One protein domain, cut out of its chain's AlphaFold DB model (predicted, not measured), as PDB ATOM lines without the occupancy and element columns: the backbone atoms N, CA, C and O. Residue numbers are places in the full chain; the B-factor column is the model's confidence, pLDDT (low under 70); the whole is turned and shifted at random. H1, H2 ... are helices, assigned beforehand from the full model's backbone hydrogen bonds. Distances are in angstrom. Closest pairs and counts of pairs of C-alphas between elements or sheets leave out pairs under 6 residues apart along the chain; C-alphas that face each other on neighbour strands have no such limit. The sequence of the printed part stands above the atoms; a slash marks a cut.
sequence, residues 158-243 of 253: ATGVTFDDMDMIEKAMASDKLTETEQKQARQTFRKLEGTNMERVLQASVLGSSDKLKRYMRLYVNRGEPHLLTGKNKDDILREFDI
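Overview. This is residues 158 to 243 of the 253 residues of an uncharacterized protein of Bacteroides nordii CL02T12C05 (UniProt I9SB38). A compact head of four crossed helices, H1 to H4, has a long tail that sticks out from it and ends with a small fifth helix, H5. In the head, H1 and H2 pack on each other at a steep angle, and H4 packs across the last residues of H1 and on part of H2. The printed part has 86 residues with five named helices, H1 H2 H3 H4 H5 along the chain, and no named strand; its class is all helix. The whole is loose, with a radius of gyration of the C-alphas of 16.7 A, and elongated, spanning 51 by 27 by 25 A; residues 224 to 243, which stand free, make the length.

Along the chain. Start at Ala 158 and go on to C-alpha 163 at (140.137, 198.063, 208.226), where H1 begins; it runs to residue 174, 16.3 A from first to last C-alpha. Next comes H2, residues 180 to 193, the longest helix at 19.9 A. H3, residues 197 to 206, measures 14.5 A. Find C-alpha 210 at (144.054, 176.624, 220.326), where H4 begins; it runs to residue 221 over 15.5 A. Last comes H5, residues 234 to 240, 10.3 A long, ending with C-alpha 240 at (170.868, 175.207, 187.422).

Arrangement. Begin with H4, the hub, which touches three helices. With residues 212 to 216 alone it touches residues 172 to 174 of H1, at a steep tilt of 62 degrees, opposite ways; the closest C-alphas are those of Met 173 and Lys 212, 5.4 A apart. With residues 219 to 220 alone it touches residues 183 to 187 of H2, about perpendicular at 85 degrees, and the closest C-alphas, of Arg 187 and Leu 219, are 6.3 A apart. H3 and H4 only just touch, with 3 pairs of C-alphas within 8 A, and only at the corner by their link; the closest are Val 206 and Leu 213, 5.4 A. H1 and H2 touch at a steep tilt of 64 degrees, opposite ways, with the C-alphas of Ile 169 and Ala 186 closest at 5.0 A. H2 and H3 are close but not clearly touching, with the C-alphas of Leu 193 and Glu 199 closest at 5.4 A, while H1 and H3 are near each other. H5 is apart from H1, H2, H3 and H4. In the five helices every O i to N i+4 pair is within hydrogen-bond range.

Size, cuts and confidence. Look from Ser 175 to Ile 243 for the two C-alphas farthest apart, 52.9 A. Without the free stretch, the body of 66 residues spans 27 by 26 by 21 A. The printed part has no cut; the links H1 to H2, H2 to H3 and H3 to H4 are tight, and H4 to H5, residues 222 to 233, is long. The mean pLDDT of the printed part is 82.8, and residues 222 to 232 are under 70.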
ATOM      1  N   ALA A 158     152.574 197.978 208.180       80.38
ATOM      2  CA  ALA A 158     151.490 197.505 207.331       80.38
ATOM      3  C   ALA A 158     151.006 198.648 206.423       80.38
ATOM      4  O   ALA A 158     150.563 199.692 206.905       80.38
ATOM      5  N   THR A 159     151.132 198.466 205.110       80.62
ATOM      6  CA  THR A 159     150.657 199.394 204.074       80.62
ATOM      7  C   THR A 159     149.769 198.632 203.089       80.62
ATOM      8  O   THR A 159     149.972 197.445 202.852       80.62
ATOM      9  N   GLY A 160     148.734 199.285 202.545       83.62
ATOM     10  CA  GLY A 160     147.823 198.662 201.571       83.62
ATOM     11  C   GLY A 160     146.819 197.646 202.141       83.62
ATOM     12  O   GLY A 160     146.266 196.848 201.377       83.62
ATOM     13  N   VAL A 161     146.587 197.666 203.458       89.94
ATOM     14  CA  VAL A 161     145.572 196.864 204.164       89.94
ATOM     15  C   VAL A 161     144.529 197.810 204.754       89.94
ATOM     16  O   VAL A 161     144.893 198.761 205.447       89.94
ATOM     17  N   THR A 162     143.253 197.579 204.444       92.69
ATOM     18  CA  THR A 162     142.127 198.372 204.965       92.69
ATOM     19  C   THR A 162     141.634 197.825 206.310       92.69
ATOM     20  O   THR A 162     142.020 196.736 206.734       92.69
ATOM     21  N   PHE A 163     140.772 198.570 207.005       93.56
ATOM     22  CA  PHE A 163     140.137 198.063 208.226       93.56
ATOM     23  C   PHE A 163     139.187 196.896 207.938       93.56
ATOM     24  O   PHE A 163     139.199 195.927 208.687       93.56
ATOM     25  N   ASP A 164     138.468 196.925 206.813       94.75
ATOM     26  CA  ASP A 164     137.615 195.811 206.373       94.75
ATOM     27  C   ASP A 164     138.432 194.534 206.125       94.75
ATOM     28  O   ASP A 164     138.016 193.430 206.462       94.75
ATOM     29  N   ASP A 165     139.637 194.684 205.570       93.38
ATOM     30  CA  ASP A 165     140.580 193.586 205.358       93.38
ATOM     31  C   ASP A 165     141.054 192.961 206.687       93.38
ATOM     32  O   ASP A 165     141.282 191.747 206.759       93.38
ATOM     33  N   MET A 166     141.196 193.774 207.739       92.88
ATOM     34  CA  MET A 166     141.524 193.316 209.095       92.88
ATOM     35  C   MET A 166     140.327 192.649 209.778       92.88
ATOM     36  O   MET A 166     140.495 191.591 210.385       92.88
ATOM     37  N   ASP A 167     139.130 193.217 209.636       92.94
ATOM     38  CA  ASP A 167     137.881 192.627 210.135       92.94
ATOM     39  C   ASP A 167     137.615 191.269 209.473       92.94
ATOM     40  O   ASP A 167     137.257 190.292 210.129       92.94
ATOM     41  N   MET A 168     137.927 191.138 208.180       93.94
ATOM     42  CA  MET A 168     137.835 189.864 207.471       93.94
ATOM     43  C   MET A 168     138.766 188.796 208.065       93.94
ATOM     44  O   MET A 168     138.377 187.630 208.182       93.94
ATOM     45  N   ILE A 169     139.986 189.173 208.473       92.62
ATOM     46  CA  ILE A 169     140.889 188.272 209.205       92.62
ATOM     47  C   ILE A 169     140.273 187.897 210.553       92.62
ATOM     48  O   ILE A 169     140.264 186.721 210.910       92.62
ATOM     49  N   GLU A 170     139.753 188.861 211.306       92.00
ATOM     50  CA  GLU A 170     139.133 188.587 212.603       92.00
ATOM     51  C   GLU A 170     137.948 187.623 212.464       92.00
ATOM     52  O   GLU A 170     137.892 186.603 213.160       92.00
ATOM     53  N   LYS A 171     137.062 187.865 211.497       93.31
ATOM     54  CA  LYS A 171     135.942 186.987 211.147       93.31
ATOM     55  C   LYS A 171     136.416 185.575 210.794       93.31
ATOM     56  O   LYS A 171     135.832 184.596 211.278       93.31
ATOM     57  N   ALA A 172     137.505 185.469 210.024       91.75
ATOM     58  CA  ALA A 172     138.155 184.204 209.665       91.75
ATOM     59  C   ALA A 172     138.695 183.424 210.871       91.75
ATOM     60  O   ALA A 172     138.817 182.198 210.838       91.75
ATOM     61  N   MET A 173     139.010 184.138 211.946       88.94
ATOM     62  CA  MET A 173     139.594 183.592 213.165       88.94
ATOM     63  C   MET A 173     138.545 183.314 214.243       88.94
ATOM     64  O   MET A 173     138.748 182.444 215.093       88.94
ATOM     65  N   ALA A 174     137.419 184.023 214.202       90.75
ATOM     66  CA  ALA A 174     136.293 183.844 215.107       90.75
ATOM     67  C   ALA A 174     135.406 182.649 214.720       90.75
ATOM     68  O   ALA A 174     134.828 182.010 215.600       90.75
ATOM     69  N   SER A 175     135.297 182.323 213.427       87.25
ATOM     70  CA  SER A 175     134.364 181.299 212.944       87.25
ATOM     71  C   SER A 175     134.969 180.372 211.883       87.25
ATOM     72  O   SER A 175     135.867 180.754 211.148       87.25
ATOM     73  N   ASP A 176     134.475 179.129 211.800       81.56
ATOM     74  CA  ASP A 176     134.882 178.156 210.762       81.56
ATOM     75  C   ASP A 176     134.017 178.226 209.498       81.56
ATOM     76  O   ASP A 176     134.339 177.604 208.486       81.56
ATOM     77  N   LYS A 177     132.896 178.948 209.563       82.62
ATOM     78  CA  LYS A 177     131.889 179.024 208.502       82.62
ATOM     79  C   LYS A 177     132.184 180.194 207.566       82.62
ATOM     80  O   LYS A 177     131.354 181.089 207.438       82.62
ATOM     81  N   LEU A 178     133.367 180.207 206.956       82.88
ATOM     82  CA  LEU A 178     133.696 181.209 205.944       82.88
ATOM     83  C   LEU A 178     133.483 180.677 204.541       82.88
ATOM     84  O   LEU A 178     133.775 179.517 204.238       82.88
ATOM     85  N   THR A 179     133.021 181.578 203.687       88.50
ATOM     86  CA  THR A 179     132.945 181.361 202.247       88.50
ATOM     87  C   THR A 179     134.362 181.307 201.674       88.50
ATOM     88  O   THR A 179     135.265 181.989 202.165       88.50
ATOM     89  N   GLU A 180     134.592 180.532 200.611       88.06
ATOM     90  CA  GLU A 180     135.922 180.434 199.982       88.06
ATOM     91  C   GLU A 180     136.476 181.799 199.538       88.06
ATOM     92  O   GLU A 180     137.683 182.038 199.605       88.06
ATOM     93  N   THR A 181     135.599 182.717 199.126       90.12
ATOM     94  CA  THR A 181     135.947 184.091 198.736       90.12
ATOM     95  C   THR A 181     136.489 184.902 199.910       90.12
ATOM     96  O   THR A 181     137.551 185.513 199.796       90.12
ATOM     97  N   GLU A 182     135.811 184.852 201.055       90.88
ATOM     98  CA  GLU A 182     136.221 185.517 202.295       90.88
ATOM     99  C   GLU A 182     137.531 184.919 202.818       90.88
ATOM    100  O   GLU A 182     138.456 185.640 203.193       90.88
ATOM    101  N   GLN A 183     137.664 183.590 202.753       89.62
ATOM    102  CA  GLN A 183     138.902 182.911 203.116       89.62
ATOM    103  C   GLN A 183     140.066 183.351 202.215       89.62
ATOM    104  O   GLN A 183     141.187 183.546 202.690       89.62
ATOM    105  N   LYS A 184     139.818 183.519 200.912       89.62
ATOM    106  CA  LYS A 184     140.817 184.006 199.955       89.62
ATOM    107  C   LYS A 184     141.207 185.457 200.233       89.62
ATOM    108  O   LYS A 184     142.399 185.761 200.179       89.62
ATOM    109  N   GLN A 185     140.248 186.316 200.574       91.81
ATOM    110  CA  GLN A 185     140.522 187.696 200.975       91.81
ATOM    111  C   GLN A 185     141.378 187.731 202.245       91.81
ATOM    112  O   GLN A 185     142.455 188.318 202.218       91.81
ATOM    113  N   ALA A 186     140.990 187.003 203.296       92.00
ATOM    114  CA  ALA A 186     141.774 186.896 204.529       92.00
ATOM    115  C   ALA A 186     143.207 186.385 204.271       92.00
ATOM    116  O   ALA A 186     144.177 186.839 204.874       92.00
ATOM    117  N   ARG A 187     143.387 185.454 203.326       89.75
ATOM    118  CA  ARG A 187     144.728 185.001 202.917       89.75
ATOM    119  C   ARG A 187     145.524 186.092 202.207       89.75
ATOM    120  O   ARG A 187     146.728 186.207 202.429       89.75
ATOM    121  N   GLN A 188     144.890 186.862 201.329       90.25
ATOM    122  CA  GLN A 188     145.550 187.959 200.626       90.25
ATOM    123  C   GLN A 188     145.989 189.055 201.600       90.25
ATOM    124  O   GLN A 188     147.080 189.601 201.452       90.25
ATOM    125  N   THR A 189     145.174 189.346 202.608       91.81
ATOM    126  CA  THR A 189     145.495 190.341 203.630       91.81
ATOM    127  C   THR A 189     146.635 189.859 204.520       91.81
ATOM    128  O   THR A 189     147.588 190.607 204.709       91.81
ATOM    129  N   PHE A 190     146.660 188.583 204.925       90.44
ATOM    130  CA  PHE A 190     147.829 188.007 205.604       90.44
ATOM    131  C   PHE A 190     149.129 188.137 204.799       90.44
ATOM    132  O   PHE A 190     150.149 188.496 205.375       90.44
ATOM    133  N   ARG A 191     149.101 187.936 203.472       86.50
ATOM    134  CA  ARG A 191     150.292 188.128 202.614       86.50
ATOM    135  C   ARG A 191     150.808 189.565 202.623       86.50
ATOM    136  O   ARG A 191     152.009 189.778 202.559       86.50
ATOM    137  N   LYS A 192     149.909 190.548 202.683       88.38
ATOM    138  CA  LYS A 192     150.290 191.967 202.768       88.38
ATOM    139  C   LYS A 192     150.860 192.333 204.141       88.38
ATOM    140  O   LYS A 192     151.599 193.304 204.255       88.38
ATOM    141  N   LEU A 193     150.474 191.592 205.179       89.44
ATOM    142  CA  LEU A 193     150.918 191.816 206.552       89.44
ATOM    143  C   LEU A 193     152.190 191.040 206.905       89.44
ATOM    144  O   LEU A 193     152.798 191.362 207.924       89.44
ATOM    145  N   GLU A 194     152.600 190.067 206.093       86.75
ATOM    146  CA  GLU A 194     153.799 189.252 206.314       86.75
ATOM    147  C   GLU A 194     155.045 190.147 206.493       86.75
ATOM    148  O   GLU A 194     155.316 191.041 205.691       86.75
ATOM    149  N   GLY A 195     155.780 189.961 207.590       86.12
ATOM    150  CA  GLY A 195     156.952 190.760 207.967       86.12
ATOM    151  C   GLY A 195     156.648 192.094 208.666       86.12
ATOM    152  O   GLY A 195     157.581 192.793 209.090       86.12
ATOM    153  N   THR A 196     155.371 192.450 208.839       90.75
ATOM    154  CA  THR A 196     154.957 193.705 209.483       90.75
ATOM    155  C   THR A 196     154.761 193.556 210.995       90.75
ATOM    156  O   THR A 196     154.556 192.465 211.530       90.75
ATOM    157  N   ASN A 197     154.761 194.677 211.719       89.25
ATOM    158  CA  ASN A 197     154.422 194.703 213.144       89.25
ATOM    159  C   ASN A 197     152.996 194.196 213.406       89.25
ATOM    160  O   ASN A 197     152.747 193.591 214.445       89.25
ATOM    161  N   MET A 198     152.076 194.390 212.458       89.44
ATOM    162  CA  MET A 198     150.697 193.920 212.598       89.44
ATOM    163  C   MET A 198     150.596 192.400 212.519       89.44
ATOM    164  O   MET A 198     149.816 191.823 213.270       89.44
ATOM    165  N   GLU A 199     151.413 191.725 211.704       90.81
ATOM    166  CA  GLU A 199     151.472 190.258 211.738       90.81
ATOM    167  C   GLU A 199     151.910 189.760 213.115       90.81
ATOM    168  O   GLU A 199     151.280 188.858 213.661       90.81
ATOM    169  N   ARG A 200     152.941 190.368 213.712       90.38
ATOM    170  CA  ARG A 200     153.414 189.982 215.052       90.38
ATOM    171  C   ARG A 200     152.314 190.137 216.103       90.38
ATOM    172  O   ARG A 200     152.125 189.246 216.929       90.38
ATOM    173  N   VAL A 201     151.569 191.242 216.048       91.12
ATOM    174  CA  VAL A 201     150.417 191.488 216.932       91.12
ATOM    175  C   VAL A 201     149.319 190.444 216.707       91.12
ATOM    176  O   VAL A 201     148.798 189.882 217.672       91.12
ATOM    177  N   LEU A 202     149.004 190.122 215.448       89.81
ATOM    178  CA  LEU A 202     148.026 189.088 215.111       89.81
ATOM    179  C   LEU A 202     148.474 187.716 215.625       89.81
ATOM    180  O   LEU A 202     147.707 187.064 216.326       89.81
ATOM    181  N   GLN A 203     149.713 187.300 215.368       90.50
ATOM    182  CA  GLN A 203     150.259 186.035 215.867       90.50
ATOM    183  C   GLN A 203     150.185 185.948 217.400       90.50
ATOM    184  O   GLN A 203     149.748 184.931 217.941       90.50
ATOM    185  N   ALA A 204     150.527 187.030 218.105       90.50
ATOM    186  CA  ALA A 204     150.414 187.087 219.561       90.50
ATOM    187  C   ALA A 204     148.960 186.931 220.045       90.50
ATOM    188  O   ALA A 204     148.708 186.204 221.005       90.50
ATOM    189  N   SER A 205     147.992 187.544 219.354       88.88
ATOM    190  CA  SER A 205     146.561 187.426 219.689       88.88
ATOM    191  C   SER A 205     146.014 186.001 219.528       88.88
ATOM    192  O   SER A 205     145.047 185.606 220.185       88.88
ATOM    193  N   VAL A 206     146.644 185.213 218.655       90.00
ATOM    194  CA  VAL A 206     146.253 183.840 218.326       90.00
ATOM    195  C   VAL A 206     146.840 182.834 219.305       90.00
ATOM    196  O   VAL A 206     146.193 181.832 219.611       90.00
ATOM    197  N   LEU A 207     148.030 183.117 219.837       87.38
ATOM    198  CA  LEU A 207     148.774 182.216 220.719       87.38
ATOM    199  C   LEU A 207     148.020 181.864 222.020       87.38
ATOM    200  O   LEU A 207     148.337 180.867 222.660       87.38
ATOM    201  N   GLY A 208     146.992 182.632 222.393       85.31
ATOM    202  CA  GLY A 208     146.147 182.375 223.565       85.31
ATOM    203  C   GLY A 208     144.958 181.427 223.348       85.31
ATOM    204  O   GLY A 208     144.280 181.092 224.315       85.31
ATOM    205  N   SER A 209     144.661 180.994 222.116       91.69
ATOM    206  CA  SER A 209     143.512 180.122 221.822       91.69
ATOM    207  C   SER A 209     143.882 179.046 220.804       91.69
ATOM    208  O   SER A 209     144.196 179.347 219.653       91.69
ATOM    209  N   SER A 210     143.784 177.773 221.205       90.12
ATOM    210  CA  SER A 210     144.054 176.624 220.326       90.12
ATOM    211  C   SER A 210     143.174 176.620 219.077       90.12
ATOM    212  O   SER A 210     143.632 176.248 217.999       90.12
ATOM    213  N   ASP A 211     141.927 177.075 219.201       91.81
ATOM    214  CA  ASP A 211     140.978 177.114 218.090       91.81
ATOM    215  C   ASP A 211     141.335 178.211 217.090       91.81
ATOM    216  O   ASP A 211     141.325 177.970 215.881       91.81
ATOM    217  N   LYS A 212     141.706 179.404 217.577       92.06
ATOM    218  CA  LYS A 212     142.232 180.466 216.710       92.06
ATOM    219  C   LYS A 212     143.527 180.011 216.046       92.06
ATOM    220  O   LYS A 212     143.680 180.205 214.847       92.06
ATOM    221  N   LEU A 213     144.426 179.351 216.780       90.19
ATOM    222  CA  LEU A 213     145.683 178.844 216.226       90.19
ATOM    223  C   LEU A 213     145.445 177.808 215.131       90.19
ATOM    224  O   LEU A 213     146.055 177.891 214.069       90.19
ATOM    225  N   LYS A 214     144.508 176.881 215.336       90.38
ATOM    226  CA  LYS A 214     144.116 175.907 214.316       90.38
ATOM    227  C   LYS A 214     143.573 176.593 213.059       90.38
ATOM    228  O   LYS A 214     143.935 176.199 211.950       90.38
ATOM    229  N   ARG A 215     142.737 177.625 213.210       89.94
ATOM    230  CA  ARG A 215     142.198 178.413 212.084       89.94
ATOM    231  C   ARG A 215     143.284 179.211 211.365       89.94
ATOM    232  O   ARG A 215     143.368 179.142 210.142       89.94
ATOM    233  N   TYR A 216     144.164 179.869 212.114       89.56
ATOM    234  CA  TYR A 216     145.348 180.550 211.589       89.56
ATOM    235  C   TYR A 216     146.212 179.590 210.773       89.56
ATOM    236  O   TYR A 216     146.461 179.825 209.592       89.56
ATOM    237  N   MET A 217     146.576 178.446 211.357       87.81
ATOM    238  CA  MET A 217     147.314 177.396 210.662       87.81
ATOM    239  C   MET A 217     146.569 176.944 209.409       87.81
ATOM    240  O   MET A 217     147.184 176.806 208.366       87.81
ATOM    241  N   ARG A 218     145.243 176.788 209.439       87.38
ATOM    242  CA  ARG A 218     144.459 176.419 208.251       87.38
ATOM    243  C   ARG A 218     144.536 177.465 207.132       87.38
ATOM    244  O   ARG A 218     144.481 177.084 205.961       87.38
ATOM    245  N   LEU A 219     144.647 178.752 207.458       86.62
ATOM    246  CA  LEU A 219     144.800 179.836 206.481       86.62
ATOM    247  C   LEU A 219     146.205 179.862 205.862       86.62
ATOM    248  O   LEU A 219     146.315 180.133 204.667       86.62
ATOM    249  N   TYR A 220     147.238 179.517 206.639       81.12
ATOM    250  CA  TYR A 220     148.637 179.477 206.194       81.12
ATOM    251  C   TYR A 220     149.051 178.148 205.536       81.12
ATOM    252  O   TYR A 220     149.762 178.162 204.538       81.12
ATOM    253  N   VAL A 221     148.607 177.002 206.064       71.38
ATOM    254  CA  VAL A 221     148.977 175.637 205.633       71.38
ATOM    255  C   VAL A 221     148.212 175.210 204.387       71.38
ATOM    256  O   VAL A 221     148.804 174.609 203.504       71.38
ATOM    257  N   ASN A 222     146.942 175.609 204.236       62.31
ATOM    258  CA  ASN A 222     146.267 175.527 202.933       62.31
ATOM    259  C   ASN A 222     146.703 176.672 202.001       62.31
ATOM    260  O   ASN A 222     145.930 177.111 201.141       62.31
ATOM    261  N   ARG A 223     147.936 177.178 202.156       58.69
ATOM    262  CA  ARG A 223     148.696 177.621 200.993       58.69
ATOM    263  C   ARG A 223     148.632 176.439 200.032       58.69
ATOM    264  O   ARG A 223     149.226 175.403 200.305       58.69
ATOM    265  N   GLY A 224     147.894 176.584 198.926       54.00
ATOM    266  CA  GLY A 224     148.259 175.840 197.721       54.00
ATOM    267  C   GLY A 224     149.776 175.939 197.628       54.00
ATOM    268  O   GLY A 224     150.295 177.043 197.807       54.00
ATOM    269  N   GLU A 225     150.409 174.771 197.604       48.44
ATOM    270  CA  GLU A 225     151.790 174.487 197.990       48.44
ATOM    271  C   GLU A 225     152.748 175.681 197.864       48.44
ATOM    272  O   GLU A 225     152.707 176.406 196.867       48.44
ATOM    273  N   PRO A 226     153.679 175.889 198.815       47.66
ATOM    274  CA  PRO A 226     154.807 176.751 198.515       47.66
ATOM    275  C   PRO A 226     155.442 176.248 197.213       47.66
ATOM    276  O   PRO A 226     155.890 175.105 197.140       47.66
ATOM    277  N   HIS A 227     155.521 177.121 196.206       48.53
ATOM    278  CA  HIS A 227     156.155 176.835 194.915       48.53
ATOM    279  C   HIS A 227     157.637 176.437 195.011       48.53
ATOM    280  O   HIS A 227     158.299 176.232 194.003       48.53
ATOM    281  N   LEU A 228     158.166 176.293 196.225       50.12
ATOM    282  CA  LEU A 228     159.481 175.740 196.503       50.12
ATOM    283  C   LEU A 228     159.554 174.232 196.224       50.12
ATOM    284  O   LEU A 228     160.652 173.722 196.032       50.12
ATOM    285  N   LEU A 229     158.412 173.532 196.170       52.28
ATOM    286  CA  LEU A 229     158.326 172.117 195.786       52.28
ATOM    287  C   LEU A 229     157.303 171.863 194.669       52.28
ATOM    288  O   LEU A 229     156.907 170.720 194.454       52.28
ATOM    289  N   THR A 230     156.882 172.893 193.924       49.81
ATOM    290  CA  THR A 230     156.154 172.657 192.670       49.81
ATOM    291  C   THR A 230     157.151 172.117 191.650       49.81
ATOM    292  O   THR A 230     157.789 172.880 190.937       49.81
ATOM    293  N   GLY A 231     157.333 170.795 191.649       53.78
ATOM    294  CA  GLY A 231     157.791 170.003 190.511       53.78
ATOM    295  C   GLY A 231     158.949 170.568 189.693       53.78
ATOM    296  O   GLY A 231     158.868 170.535 188.470       53.78
ATOM    297  N   LYS A 232     160.028 171.067 190.314       61.78
ATOM    298  CA  LYS A 232     161.285 171.192 189.567       61.78
ATOM    299  C   LYS A 232     161.697 169.770 189.200       61.78
ATOM    300  O   LYS A 232     161.994 168.966 190.088       61.78
ATOM    301  N   ASN A 233     161.642 169.434 187.913       71.62
ATOM    302  CA  ASN A 233     162.100 168.129 187.458       71.62
ATOM    303  C   ASN A 233     163.584 167.996 187.804       71.62
ATOM    304  O   ASN A 233     164.307 168.991 187.877       71.62
ATOM    305  N   LYS A 234     164.053 166.762 188.010       76.62
ATOM    306  CA  LYS A 234     165.475 166.484 188.271       76.62
ATOM    307  C   LYS A 234     166.380 167.205 187.259       76.62
ATOM    308  O   LYS A 234     167.434 167.704 187.632       76.62
ATOM    309  N   ASP A 235     165.922 167.313 186.017       76.88
ATOM    310  CA  ASP A 235     166.638 167.953 184.916       76.88
ATOM    311  C   ASP A 235     166.688 169.487 185.022       76.88
ATOM    312  O   ASP A 235     167.677 170.090 184.616       76.88
ATOM    313  N   ASP A 236     165.673 170.127 185.607       76.81
ATOM    314  CA  ASP A 236     165.673 171.578 185.842       76.81
ATOM    315  C   ASP A 236     166.648 171.948 186.960       76.81
ATOM    316  O   ASP A 236     167.356 172.947 186.865       76.81
ATOM    317  N   ILE A 237     166.727 171.104 187.994       77.31
ATOM    318  CA  ILE A 237     167.700 171.259 189.080       77.31
ATOM    319  C   ILE A 237     169.116 171.060 188.535       77.31
ATOM    320  O   ILE A 237     169.990 171.868 188.818       77.31
ATOM    321  N   LEU A 238     169.352 170.016 187.734       78.56
ATOM    322  CA  LEU A 238     170.678 169.743 187.168       78.56
ATOM    323  C   LEU A 238     171.160 170.851 186.224       78.56
ATOM    324  O   LEU A 238     172.344 171.166 186.236       78.56
ATOM    325  N   ARG A 239     170.250 171.476 185.471       77.69
ATOM    326  CA  ARG A 239     170.567 172.611 184.592       77.69
ATOM    327  C   ARG A 239     171.032 173.847 185.360       77.69
ATOM    328  O   ARG A 239     171.913 174.552 184.892       77.69
ATOM    329  N   GLU A 240     170.481 174.088 186.547       77.19
ATOM    330  CA  GLU A 240     170.868 175.207 187.422       77.19
ATOM    331  C   GLU A 240     172.320 175.067 187.935       77.19
ATOM    332  O   GLU A 240     172.949 176.057 188.300       77.19
ATOM    333  N   PHE A 241     172.871 173.846 187.919       73.00
ATOM    334  CA  PHE A 241     174.259 173.541 188.284       73.00
ATOM    335  C   PHE A 241     175.162 173.233 187.080       73.00
ATOM    336  O   PHE A 241     176.327 172.872 187.278       73.00
ATOM    337  N   ASP A 242     174.661 173.358 185.847       76.50
ATOM    338  CA  ASP A 242     175.459 173.092 184.655       76.50
ATOM    339  C   ASP A 242     176.372 174.288 184.357       76.50
ATOM    340  O   ASP A 242     175.980 175.309 183.797       76.50
ATOM    341  N   ILE A 243     177.624 174.184 184.795       74.25
ATOM    342  CA  ILE A 243     178.622 175.253 184.680       74.25
ATOM    343  C   ILE A 243     179.233 175.357 183.277       74.25
ATOM    344  O   ILE A 243     180.129 176.176 183.076       74.25
TER     345      ILE A 243